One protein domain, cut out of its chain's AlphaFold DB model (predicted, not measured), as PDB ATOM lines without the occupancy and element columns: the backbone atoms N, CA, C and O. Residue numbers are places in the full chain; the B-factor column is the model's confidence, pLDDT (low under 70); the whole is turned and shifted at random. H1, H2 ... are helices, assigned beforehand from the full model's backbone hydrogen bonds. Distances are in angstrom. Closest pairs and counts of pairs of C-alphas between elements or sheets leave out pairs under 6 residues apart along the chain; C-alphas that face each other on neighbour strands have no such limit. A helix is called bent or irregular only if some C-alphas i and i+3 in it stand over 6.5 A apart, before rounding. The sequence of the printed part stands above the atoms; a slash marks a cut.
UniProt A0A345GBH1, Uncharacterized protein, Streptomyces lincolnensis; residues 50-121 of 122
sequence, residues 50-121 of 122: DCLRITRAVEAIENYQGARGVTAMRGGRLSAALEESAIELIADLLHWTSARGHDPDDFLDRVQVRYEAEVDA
ATOM      1  N   ASP A  50     -36.656  11.526  10.739       68.75
ATOM      2  CA  ASP A  50     -37.973  11.109  11.226       68.75
ATOM      3  C   ASP A  50     -37.980  10.780  12.715       68.75
ATOM      4  O   ASP A  50     -38.869  11.238  13.430       68.75
ATOM      5  N   CYS A  51     -36.956  10.082  13.223       75.94
ATOM      6  CA  CYS A  51     -36.817   9.857  14.663       75.94
ATOM      7  C   CYS A  51     -36.769  11.187  15.421       75.94
ATOM      8  O   CYS A  51     -37.433  11.328  16.442       75.94
ATOM      9  N   LEU A  52     -36.050  12.187  14.901       81.44
ATOM     10  CA  LEU A  52     -35.970  13.501  15.538       81.44
ATOM     11  C   LEU A  52     -37.305  14.263  15.494       81.44
ATOM     12  O   LEU A  52     -37.655  14.930  16.469       81.44
ATOM     13  N   ARG A  53     -38.057  14.185  14.387       82.88
ATOM     14  CA  ARG A  53     -39.395  14.797  14.293       82.88
ATOM     15  C   ARG A  53     -40.384  14.143  15.249       82.88
ATOM     16  O   ARG A  53     -41.093  14.862  15.948       82.88
ATOM     17  N   ILE A  54     -40.385  12.812  15.321       87.06
ATOM     18  CA  ILE A  54     -41.221  12.054  16.258       87.06
ATOM     19  C   ILE A  54     -40.862  12.429  17.698       87.06
ATOM     20  O   ILE A  54     -41.758  12.747  18.473       87.06
ATOM     21  N   THR A  55     -39.572  12.486  18.051       87.50
ATOM     22  CA  THR A  55     -39.139  12.917  19.389       87.50
ATOM     23  C   THR A  55     -39.643  14.320  19.726       87.50
ATOM     24  O   THR A  55     -40.249  14.507  20.776       87.50
ATOM     25  N   ARG A  56     -39.484  15.294  18.819       89.62
ATOM     26  CA  ARG A  56     -39.989  16.663  19.027       89.62
ATOM     27  C   ARG A  56     -41.507  16.715  19.194       89.62
ATOM     28  O   ARG A  56     -42.003  17.497  19.999       89.62
ATOM     29  N   ALA A  57     -42.242  15.911  18.426       91.25
ATOM     30  CA  ALA A  57     -43.694  15.839  18.530       91.25
ATOM     31  C   ALA A  57     -44.123  15.280  19.896       91.25
ATOM     32  O   ALA A  57     -44.982  15.868  20.547       91.25
ATOM     33  N   VAL A  58     -43.481  14.203  20.362       91.00
ATOM     34  CA  VAL A  58     -43.735  13.626  21.692       91.00
ATOM     35  C   VAL A  58     -43.443  14.649  22.793       91.00
ATOM     36  O   VAL A  58     -44.308  14.888  23.630       91.00
ATOM     37  N   GLU A  59     -42.293  15.327  22.742       92.19
ATOM     38  CA  GLU A  59     -41.934  16.377  23.710       92.19
ATOM     39  C   GLU A  59     -42.965  17.520  23.742       92.19
ATOM     40  O   GLU A  59     -43.320  18.020  24.811       92.19
ATOM     41  N   ALA A  60     -43.478  17.942  22.582       94.31
ATOM     42  CA  ALA A  60     -44.502  18.983  22.506       94.31
ATOM     43  C   ALA A  60     -45.826  18.545  23.155       94.31
ATOM     44  O   ALA A  60     -46.435  19.323  23.893       94.31
ATOM     45  N   ILE A  61     -46.249  17.299  22.920       93.56
ATOM     46  CA  ILE A  61     -47.480  16.741  23.492       93.56
ATOM     47  C   ILE A  61     -47.347  16.578  25.012       93.56
ATOM     48  O   ILE A  61     -48.259  16.945  25.753       93.56
ATOM     49  N   GLU A  62     -46.214  16.071  25.500       89.56
ATOM     50  CA  GLU A  62     -45.961  15.926  26.939       89.56
ATOM     51  C   GLU A  62     -45.959  17.286  27.653       89.56
ATOM     52  O   GLU A  62     -46.580  17.439  28.709       89.56
ATOM     53  N   ASN A  63     -45.343  18.306  27.047       91.69
ATOM     54  CA  ASN A  63     -45.377  19.673  27.567       91.69
ATOM     55  C   ASN A  63     -46.803  20.246  27.602       91.69
ATOM     56  O   ASN A  63     -47.179  20.903  28.576       91.69
ATOM     57  N   TYR A  64     -47.612  19.976  26.573       91.75
ATOM     58  CA  TYR A  64     -49.020  20.381  26.525       91.75
ATOM     59  C   TYR A  64     -49.850  19.708  27.633       91.75
ATOM     60  O   TYR A  64     -50.599  20.384  28.344       91.75
ATOM     61  N   GLN A  65     -49.656  18.406  27.866       88.69
ATOM     62  CA  GLN A  65     -50.288  17.683  28.977       88.69
ATOM     63  C   GLN A  65     -49.885  18.250  30.342       88.69
ATOM     64  O   GLN A  65     -50.741  18.423  31.215       88.69
ATOM     65  N   GLY A  66     -48.599  18.573  30.516       83.62
ATOM     66  CA  GLY A  66     -48.078  19.209  31.725       83.62
ATOM     67  C   GLY A  66     -48.719  20.573  31.990       83.62
ATOM     68  O   GLY A  66     -49.111  20.854  33.121       83.62
ATOM     69  N   ALA A  67     -48.905  21.389  30.947       80.75
ATOM     70  CA  ALA A  67     -49.595  22.676  31.043       80.75
ATOM     71  C   ALA A  67     -51.093  22.531  31.372       80.75
ATOM     72  O   ALA A  67     -51.647  23.364  32.091       80.75
ATOM     73  N   ARG A  68     -51.744  21.461  30.897       78.50
ATOM     74  CA  ARG A  68     -53.143  21.125  31.221       78.50
ATOM     75  C   ARG A  68     -53.329  20.444  32.578       78.50
ATOM     76  O   ARG A  68     -54.460  20.311  33.036       78.50
ATOM     77  N   GLY A  69     -52.245  20.019  33.229       69.62
ATOM     78  CA  GLY A  69     -52.294  19.314  34.513       69.62
ATOM     79  C   GLY A  69     -52.819  17.876  34.419       69.62
ATOM     80  O   GLY A  69     -53.363  17.365  35.398       69.62
ATOM     81  N   VAL A  70     -52.680  17.212  33.265       65.31
ATOM     82  CA  VAL A  70     -53.131  15.823  33.077       65.31
ATOM     83  C   VAL A  70     -52.170  14.863  33.789       65.31
ATOM     84  O   VAL A  70     -50.980  14.801  33.489       65.31
ATOM     85  N   THR A  71     -52.671  14.098  34.760       59.47
ATOM     86  CA  THR A  71     -51.877  13.128  35.529       59.47
ATOM     87  C   THR A  71     -51.506  11.907  34.678       59.47
ATOM     88  O   THR A  71     -52.385  11.229  34.148       59.47
ATOM     89  N   ALA A  72     -50.210  11.581  34.605       57.75
ATOM     90  CA  ALA A  72     -49.665  10.491  33.788       57.75
ATOM     91  C   ALA A  72     -50.391   9.141  33.999       57.75
ATOM     92  O   ALA A  72     -50.340   8.539  35.077       57.75
ATOM     93  N   MET A  73     -51.052   8.627  32.954       57.25
ATOM     94  CA  MET A  73     -51.712   7.313  32.967       57.25
ATOM     95  C   MET A  73     -50.768   6.202  32.477       57.25
ATOM     96  O   MET A  73     -50.071   6.363  31.492       57.25
ATOM     97  N   ARG A  74     -50.751   5.025  33.119       53.84
ATOM     98  CA  ARG A  74     -49.824   3.922  32.770       53.84
ATOM     99  C   ARG A  74     -50.002   3.354  31.344       53.84
ATOM    100  O   ARG A  74     -51.099   2.930  30.978       53.84
ATOM    101  N   GLY A  75     -48.874   3.200  30.640       57.81
ATOM    102  CA  GLY A  75     -48.588   2.224  29.572       57.81
ATOM    103  C   GLY A  75     -49.550   2.209  28.382       57.81
ATOM    104  O   GLY A  75     -49.339   2.914  27.406       57.81
ATOM    105  N   GLY A  76     -50.613   1.401  28.456       61.03
ATOM    106  CA  GLY A  76     -51.614   1.294  27.384       61.03
ATOM    107  C   GLY A  76     -52.587   2.476  27.326       61.03
ATOM    108  O   GLY A  76     -53.002   2.879  26.246       61.03
ATOM    109  N   ARG A  77     -52.899   3.092  28.475       64.06
ATOM    110  CA  ARG A  77     -53.674   4.345  28.510       64.06
ATOM    111  C   ARG A  77     -52.842   5.560  28.120       64.06
ATOM    112  O   ARG A  77     -53.418   6.572  27.755       64.06
ATOM    113  N   LEU A  78     -51.515   5.452  28.186       69.44
ATOM    114  CA  LEU A  78     -50.614   6.543  27.833       69.44
ATOM    115  C   LEU A  78     -50.647   6.809  26.323       69.44
ATOM    116  O   LEU A  78     -50.733   7.958  25.927       69.44
ATOM    117  N   SER A  79     -50.663   5.759  25.493       71.94
ATOM    118  CA  SER A  79     -50.751   5.908  24.030       71.94
ATOM    119  C   SER A  79     -52.061   6.567  23.596       71.94
ATOM    120  O   SER A  79     -52.031   7.518  22.828       71.94
ATOM    121  N   ALA A  80     -53.198   6.105  24.124       80.06
ATOM    122  CA  ALA A  80     -54.494   6.718  23.829       80.06
ATOM    123  C   ALA A  80     -54.587   8.156  24.376       80.06
ATOM    124  O   ALA A  80     -55.146   9.030  23.728       80.06
ATOM    125  N   ALA A  81     -54.000   8.425  25.549       81.81
ATOM    126  CA  ALA A  81     -53.947   9.775  26.109       81.81
ATOM    127  C   ALA A  81     -53.041  10.718  25.302       81.81
ATOM    128  O   ALA A  81     -53.353  11.900  25.184       81.81
ATOM    129  N   LEU A  82     -51.934  10.215  24.746       85.81
ATOM    130  CA  LEU A  82     -51.060  10.972  23.848       85.81
ATOM    131  C   LEU A  82     -51.789  11.339  22.555       85.81
ATOM    132  O   LEU A  82     -51.688  12.482  22.124       85.81
ATOM    133  N   GLU A  83     -52.532  10.396  21.974       88.56
ATOM    134  CA  GLU A  83     -53.339  10.632  20.775       88.56
ATOM    135  C   GLU A  83     -54.419  11.692  21.023       88.56
ATOM    136  O   GLU A  83     -54.474  12.684  20.300       88.56
ATOM    137  N   GLU A  84     -55.195  11.558  22.100       90.75
ATOM    138  CA  GLU A  84     -56.198  12.559  22.487       90.75
ATOM    139  C   GLU A  84     -55.558  13.937  22.718       90.75
ATOM    140  O   GLU A  84     -56.022  14.951  22.202       90.75
ATOM    141  N   SER A  85     -54.426  13.978  23.426       92.69
ATOM    142  CA  SER A  85     -53.700  15.229  23.681       92.69
ATOM    143  C   SER A  85     -53.152  15.860  22.400       92.69
ATOM    144  O   SER A  85     -53.065  17.081  22.312       92.69
ATOM    145  N   ALA A  86     -52.767  15.051  21.410       94.50
ATOM    146  CA  ALA A  86     -52.338  15.549  20.110       94.50
ATOM    147  C   ALA A  86     -53.510  16.184  19.352       94.50
ATOM    148  O   ALA A  86     -53.345  17.259  18.780       94.50
ATOM    149  N   ILE A  87     -54.692  15.560  19.388       94.56
ATOM    150  CA  ILE A  87     -55.916  16.102  18.782       94.56
ATOM    151  C   ILE A  87     -56.287  17.440  19.432       94.56
ATOM    152  O   ILE A  87     -56.508  18.420  18.722       94.56
ATOM    153  N   GLU A  88     -56.296  17.511  20.765       95.50
ATOM    154  CA  GLU A  88     -56.578  18.750  21.502       95.50
ATOM    155  C   GLU A  88     -55.559  19.855  21.185       95.50
ATOM    156  O   GLU A  88     -55.941  20.992  20.908       95.50
ATOM    157  N   LEU A  89     -54.265  19.519  21.148       95.75
ATOM    158  CA  LEU A  89     -53.210  20.462  20.779       95.75
ATOM    159  C   LEU A  89     -53.400  20.992  19.350       95.75
ATOM    160  O   LEU A  89     -53.255  22.191  19.117       95.75
ATOM    161  N   ILE A  90     -53.739  20.128  18.389       95.94
ATOM    162  CA  ILE A  90     -54.022  20.548  17.011       95.94
ATOM    163  C   ILE A  90     -55.249  21.467  16.979       95.94
ATOM    164  O   ILE A  90     -55.196  22.514  16.336       95.94
ATOM    165  N   ALA A  91     -56.321  21.135  17.701       96.38
ATOM    166  CA  ALA A  91     -57.515  21.973  17.776       96.38
ATOM    167  C   ALA A  91     -57.209  23.372  18.345       96.38
ATOM    168  O   ALA A  91     -57.613  24.380  17.762       96.38
ATOM    169  N   ASP A  92     -56.426  23.457  19.423       96.69
ATOM    170  CA  ASP A  92     -55.995  24.734  20.003       96.69
ATOM    171  C   ASP A  92     -55.122  25.544  19.033       96.69
ATOM    172  O   ASP A  92     -55.272  26.767  18.922       96.69
ATOM    173  N   LEU A  93     -54.238  24.880  18.281       95.88
ATOM    174  CA  LEU A  93     -53.447  25.527  17.233       95.88
ATOM    175  C   LEU A  93     -54.338  26.084  16.115       95.88
ATOM    176  O   LEU A  93     -54.097  27.203  15.666       95.88
ATOM    177  N   LEU A  94     -55.388  25.367  15.706       96.50
ATOM    178  CA  LEU A  94     -56.352  25.842  14.704       96.50
ATOM    179  C   LEU A  94     -57.197  27.014  15.218       96.50
ATOM    180  O   LEU A  94     -57.469  27.968  14.485       96.50
ATOM    181  N   HIS A  95     -57.573  27.008  16.496       97.12
ATOM    182  CA  HIS A  95     -58.209  28.169  17.116       97.12
ATOM    183  C   HIS A  95     -57.269  29.379  17.148       97.12
ATOM    184  O   HIS A  95     -57.686  30.502  16.858       97.12
ATOM    185  N   TRP A  96     -55.986  29.164  17.438       96.31
ATOM    186  CA  TRP A  96     -54.977  30.218  17.425       96.31
ATOM    187  C   TRP A  96     -54.715  30.784  16.025       96.31
ATOM    188  O   TRP A  96     -54.573  32.002  15.885       96.31
ATOM    189  N   THR A  97     -54.681  29.953  14.977       96.00
ATOM    190  CA  THR A  97     -54.542  30.445  13.595       96.00
ATOM    191  C   THR A  97     -55.780  31.228  13.166       96.00
ATOM    192  O   THR A  97     -55.639  32.323  12.614       96.00
ATOM    193  N   SER A  98     -56.972  30.739  13.516       96.12
ATOM    194  CA  SER A  98     -58.248  31.430  13.283       96.12
ATOM    195  C   SER A  98     -58.281  32.808  13.934       96.12
ATOM    196  O   SER A  98     -58.655  33.794  13.301       96.12
ATOM    197  N   ALA A  99     -57.821  32.912  15.186       96.81
ATOM    198  CA  ALA A  99     -57.746  34.179  15.913       96.81
ATOM    199  C   ALA A  99     -56.816  35.209  15.242       96.81
ATOM    200  O   ALA A  99     -56.910  36.405  15.521       96.81
ATOM    201  N   ARG A 100     -55.931  34.767  14.340       94.75
ATOM    202  CA  ARG A 100     -55.070  35.630  13.519       94.75
ATOM    203  C   ARG A 100     -55.646  35.955  12.143       94.75
ATOM    204  O   ARG A 100     -54.986  36.644  11.370       94.75
ATOM    205  N   GLY A 101     -56.856  35.490  11.847       94.56
ATOM    206  CA  GLY A 101     -57.528  35.705  10.569       94.56
ATOM    207  C   GLY A 101     -57.088  34.742   9.469       94.56
ATOM    208  O   GLY A 101     -57.332  35.025   8.300       94.56
ATOM    209  N   HIS A 102     -56.425  33.635   9.814       94.44
ATOM    210  CA  HIS A 102     -56.198  32.548   8.866       94.44
ATOM    211  C   HIS A 102     -57.379  31.585   8.874       94.44
ATOM    212  O   HIS A 102     -57.929  31.298   9.934       94.44
ATOM    213  N   ASP A 103     -57.723  31.061   7.704       95.88
ATOM    214  CA  ASP A 103     -58.654  29.949   7.602       95.88
ATOM    215  C   ASP A 103     -57.976  28.641   8.085       95.88
ATOM    216  O   ASP A 103     -56.816  28.390   7.725       95.88
ATOM    217  N   PRO A 104     -58.630  27.842   8.954       93.50
ATOM    218  CA  PRO A 104     -58.101  26.567   9.437       93.50
ATOM    219  C   PRO A 104     -57.781  25.561   8.336       93.50
ATOM    220  O   PRO A 104     -56.738  24.912   8.420       93.50
ATOM    221  N   ASP A 105     -58.636  25.449   7.319       94.62
ATOM    222  CA  ASP A 105     -58.491  24.444   6.268       94.62
ATOM    223  C   ASP A 105     -57.307  24.815   5.366       94.62
ATOM    224  O   ASP A 105     -56.389  24.012   5.191       94.62
ATOM    225  N   ASP A 106     -57.202  26.086   4.954       95.06
ATOM    226  CA  ASP A 106     -56.029  26.603   4.226       95.06
ATOM    227  C   ASP A 106     -54.713  26.438   5.016       95.06
ATOM    228  O   ASP A 106     -53.605  26.363   4.461       95.06
ATOM    229  N   PHE A 107     -54.780  26.477   6.351       95.00
ATOM    230  CA  PHE A 107     -53.614  26.238   7.196       95.00
ATOM    231  C   PHE A 107     -53.231  24.757   7.216       95.00
ATOM    232  O   PHE A 107     -52.049  24.451   7.042       95.00
ATOM    233  N   LEU A 108     -54.204  23.858   7.387       95.19
ATOM    234  CA  LEU A 108     -53.986  22.412   7.349       95.19
ATOM    235  C   LEU A 108     -53.449  21.959   5.993       95.19
ATOM    236  O   LEU A 108     -52.474  21.212   5.970       95.19
ATOM    237  N   ASP A 109     -53.970  22.485   4.886       96.06
ATOM    238  CA  ASP A 109     -53.482  22.174   3.538       96.06
ATOM    239  C   ASP A 109     -51.994  22.517   3.378       96.06
ATOM    240  O   ASP A 109     -51.202  21.742   2.838       96.06
ATOM    241  N   ARG A 110     -51.556  23.663   3.913       94.38
ATOM    242  CA  ARG A 110     -50.135  24.052   3.882       94.38
ATOM    243  C   ARG A 110     -49.263  23.186   4.785       94.38
ATOM    244  O   ARG A 110     -48.117  22.904   4.428       94.38
ATOM    245  N   VAL A 111     -49.776  22.790   5.950       94.81
ATOM    246  CA  VAL A 111     -49.093  21.836   6.836       94.81
ATOM    247  C   VAL A 111     -48.950  20.483   6.136       94.81
ATOM    248  O   VAL A 111     -47.856  19.918   6.154       94.81
ATOM    249  N   GLN A 112     -49.997  20.016   5.455       93.75
ATOM    250  CA  GLN A 112     -50.026  18.761   4.709       93.75
ATOM    251  C   GLN A 112     -49.001  18.753   3.571       93.75
ATOM    252  O   GLN A 112     -48.167  17.853   3.517       93.75
ATOM    253  N   VAL A 113     -48.967  19.797   2.733       94.81
ATOM    254  CA  VAL A 113     -47.957  19.934   1.663       94.81
ATOM    255  C   VAL A 113     -46.535  19.875   2.227       94.81
ATOM    256  O   VAL A 113     -45.638  19.280   1.627       94.81
ATOM    257  N   ARG A 114     -46.301  20.486   3.395       91.00
ATOM    258  CA  ARG A 114     -44.988  20.448   4.045       91.00
ATOM    259  C   ARG A 114     -44.649  19.058   4.583       91.00
ATOM    260  O   ARG A 114     -43.496  18.657   4.474       91.00
ATOM    261  N   TYR A 115     -45.618  18.353   5.157       88.38
ATOM    262  CA  TYR A 115     -45.446  16.975   5.603       88.38
ATOM    263  C   TYR A 115     -45.113  16.047   4.425       88.38
ATOM    264  O   TYR A 115     -44.120  15.329   4.484       88.38
ATOM    265  N   GLU A 116     -45.868  16.124   3.329       90.50
ATOM    266  CA  GLU A 116     -45.666  15.297   2.130       90.50
ATOM    267  C   GLU A 116     -44.295  15.535   1.491       90.50
ATOM    268  O   GLU A 116     -43.549  14.587   1.258       90.50
ATOM    269  N   ALA A 117     -43.895  16.799   1.316       86.88
ATOM    270  CA  ALA A 117     -42.574  17.140   0.788       86.88
ATOM    271  C   ALA A 117     -41.419  16.618   1.661       86.88
ATOM    272  O   ALA A 117     -40.306  16.413   1.180       86.88
ATOM    273  N   GLU A 118     -41.661  16.452   2.961       76.62
ATOM    274  CA  GLU A 118     -40.686  15.931   3.910       76.62
ATOM    275  C   GLU A 118     -40.654  14.393   3.942       76.62
ATOM    276  O   GLU A 118     -39.585  13.845   4.201       76.62
ATOM    277  N   VAL A 119     -41.777  13.721   3.656       76.75
ATOM    278  CA  VAL A 119     -41.868  12.257   3.490       76.75
ATOM    279  C   VAL A 119     -41.216  11.816   2.183       76.75
ATOM    280  O   VAL A 119     -40.458  10.853   2.179       76.75
ATOM    281  N   ASP A 120     -41.435  12.552   1.093       69.62
ATOM    282  CA  ASP A 120     -40.848  12.240  -0.217       69.62
ATOM    283  C   ASP A 120     -39.319  12.449  -0.263       69.62
ATOM    284  O   ASP A 120     -38.649  12.003  -1.196       69.62
ATOM    285  N   ALA A 121     -38.762  13.152   0.728       61.19
ATOM    286  CA  ALA A 121     -37.338  13.471   0.833       61.19
ATOM    287  C   ALA A 121     -36.541  12.542   1.775       61.19
ATOM    288  O   ALA A 121     -35.316  12.696   1.853       61.19
TER     289      ALA A 121
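AT A GLANCE: This is residues 50 to 121 of the 122 residues of an uncharacterized protein of Streptomyces lincolnensis (UniProt A0A345GBH1). A long helix, H2, is crossed at about a right angle by H1, as a lopsided X, and past the last residues of H2 a tight turn leads into H3, which folds back at a corner, and H2 and H3 make a V. The whole is an open frame of three helices in which H1 and H3 are apart, with the free first part of H1, residues 51 to 56, and the free part of H3, residues 109 to 117, sticking out on the same side of H2. The printed part has 72 residues with three named helices in the order H1, H2, H3 and no named strand; the class is all helix. It is loose, with a radius of gyration of the C-alphas of 14.1 A, and flat, spanning 36 by 33 by 16 A.

HOW THE PARTS SIT: H1, residues 50 to 68, touches H2, residues 76 to 99, with its residues 61 to 65 alone, and H2 meets this touch with residues 82 to 89 alone. Their closest C-alphas are those of Ile 61 and Ala 86, 6.0 A apart. The lines of H1 and H2 are about perpendicular, at 82 degrees. H2 and H3, residues 104 to 119, touch only at the corner by their link, through residues 94 to 98 of H2 and 104 to 107 of H3. Their closest C-alphas are those of Leu 94 and Pro 104, 5.6 A apart. H2 and H3 stand at a steep tilt of 56 degrees, opposite ways. H1 and H3 are apart. Every backbone O i to N i+4 pair is within hydrogen-bond range in H1 and H3, and 19 of 20 are in H2.

IN THESE COORDINATES: H1 begins at C-alpha 50, at (-37.973, 11.109, 11.226), and measures 27.0 A from first to last C-alpha over its 19 residues. H2, with 24 residues the longest helix, runs 35.4 A from C-alpha 76, at (-51.614, 1.294, 27.384), to C-alpha 99. H3, 16 residues, measures 22.4 A and ends at C-alpha 119, at (-41.868, 12.257, 3.490). None of the three is bent.

THE WHOLE: The two C-alphas farthest apart are those of Arg 74 and Gly 101, 39.5 A, while those of Asp 50 and Ala 121, the first and last printed, are 10.7 A apart. Seven residues make the short link from H1 to H2, and four make the tight link from H2 to H3; no link is long. Residues 74 to 80, of which 76 to 80 belong to H2, stand free. The printed part has no cut. The mean pLDDT of the printed part is 85.5, and it is under 70 at residue 50, residues 69 to 78 and residues 120 to 121 of this predicted model.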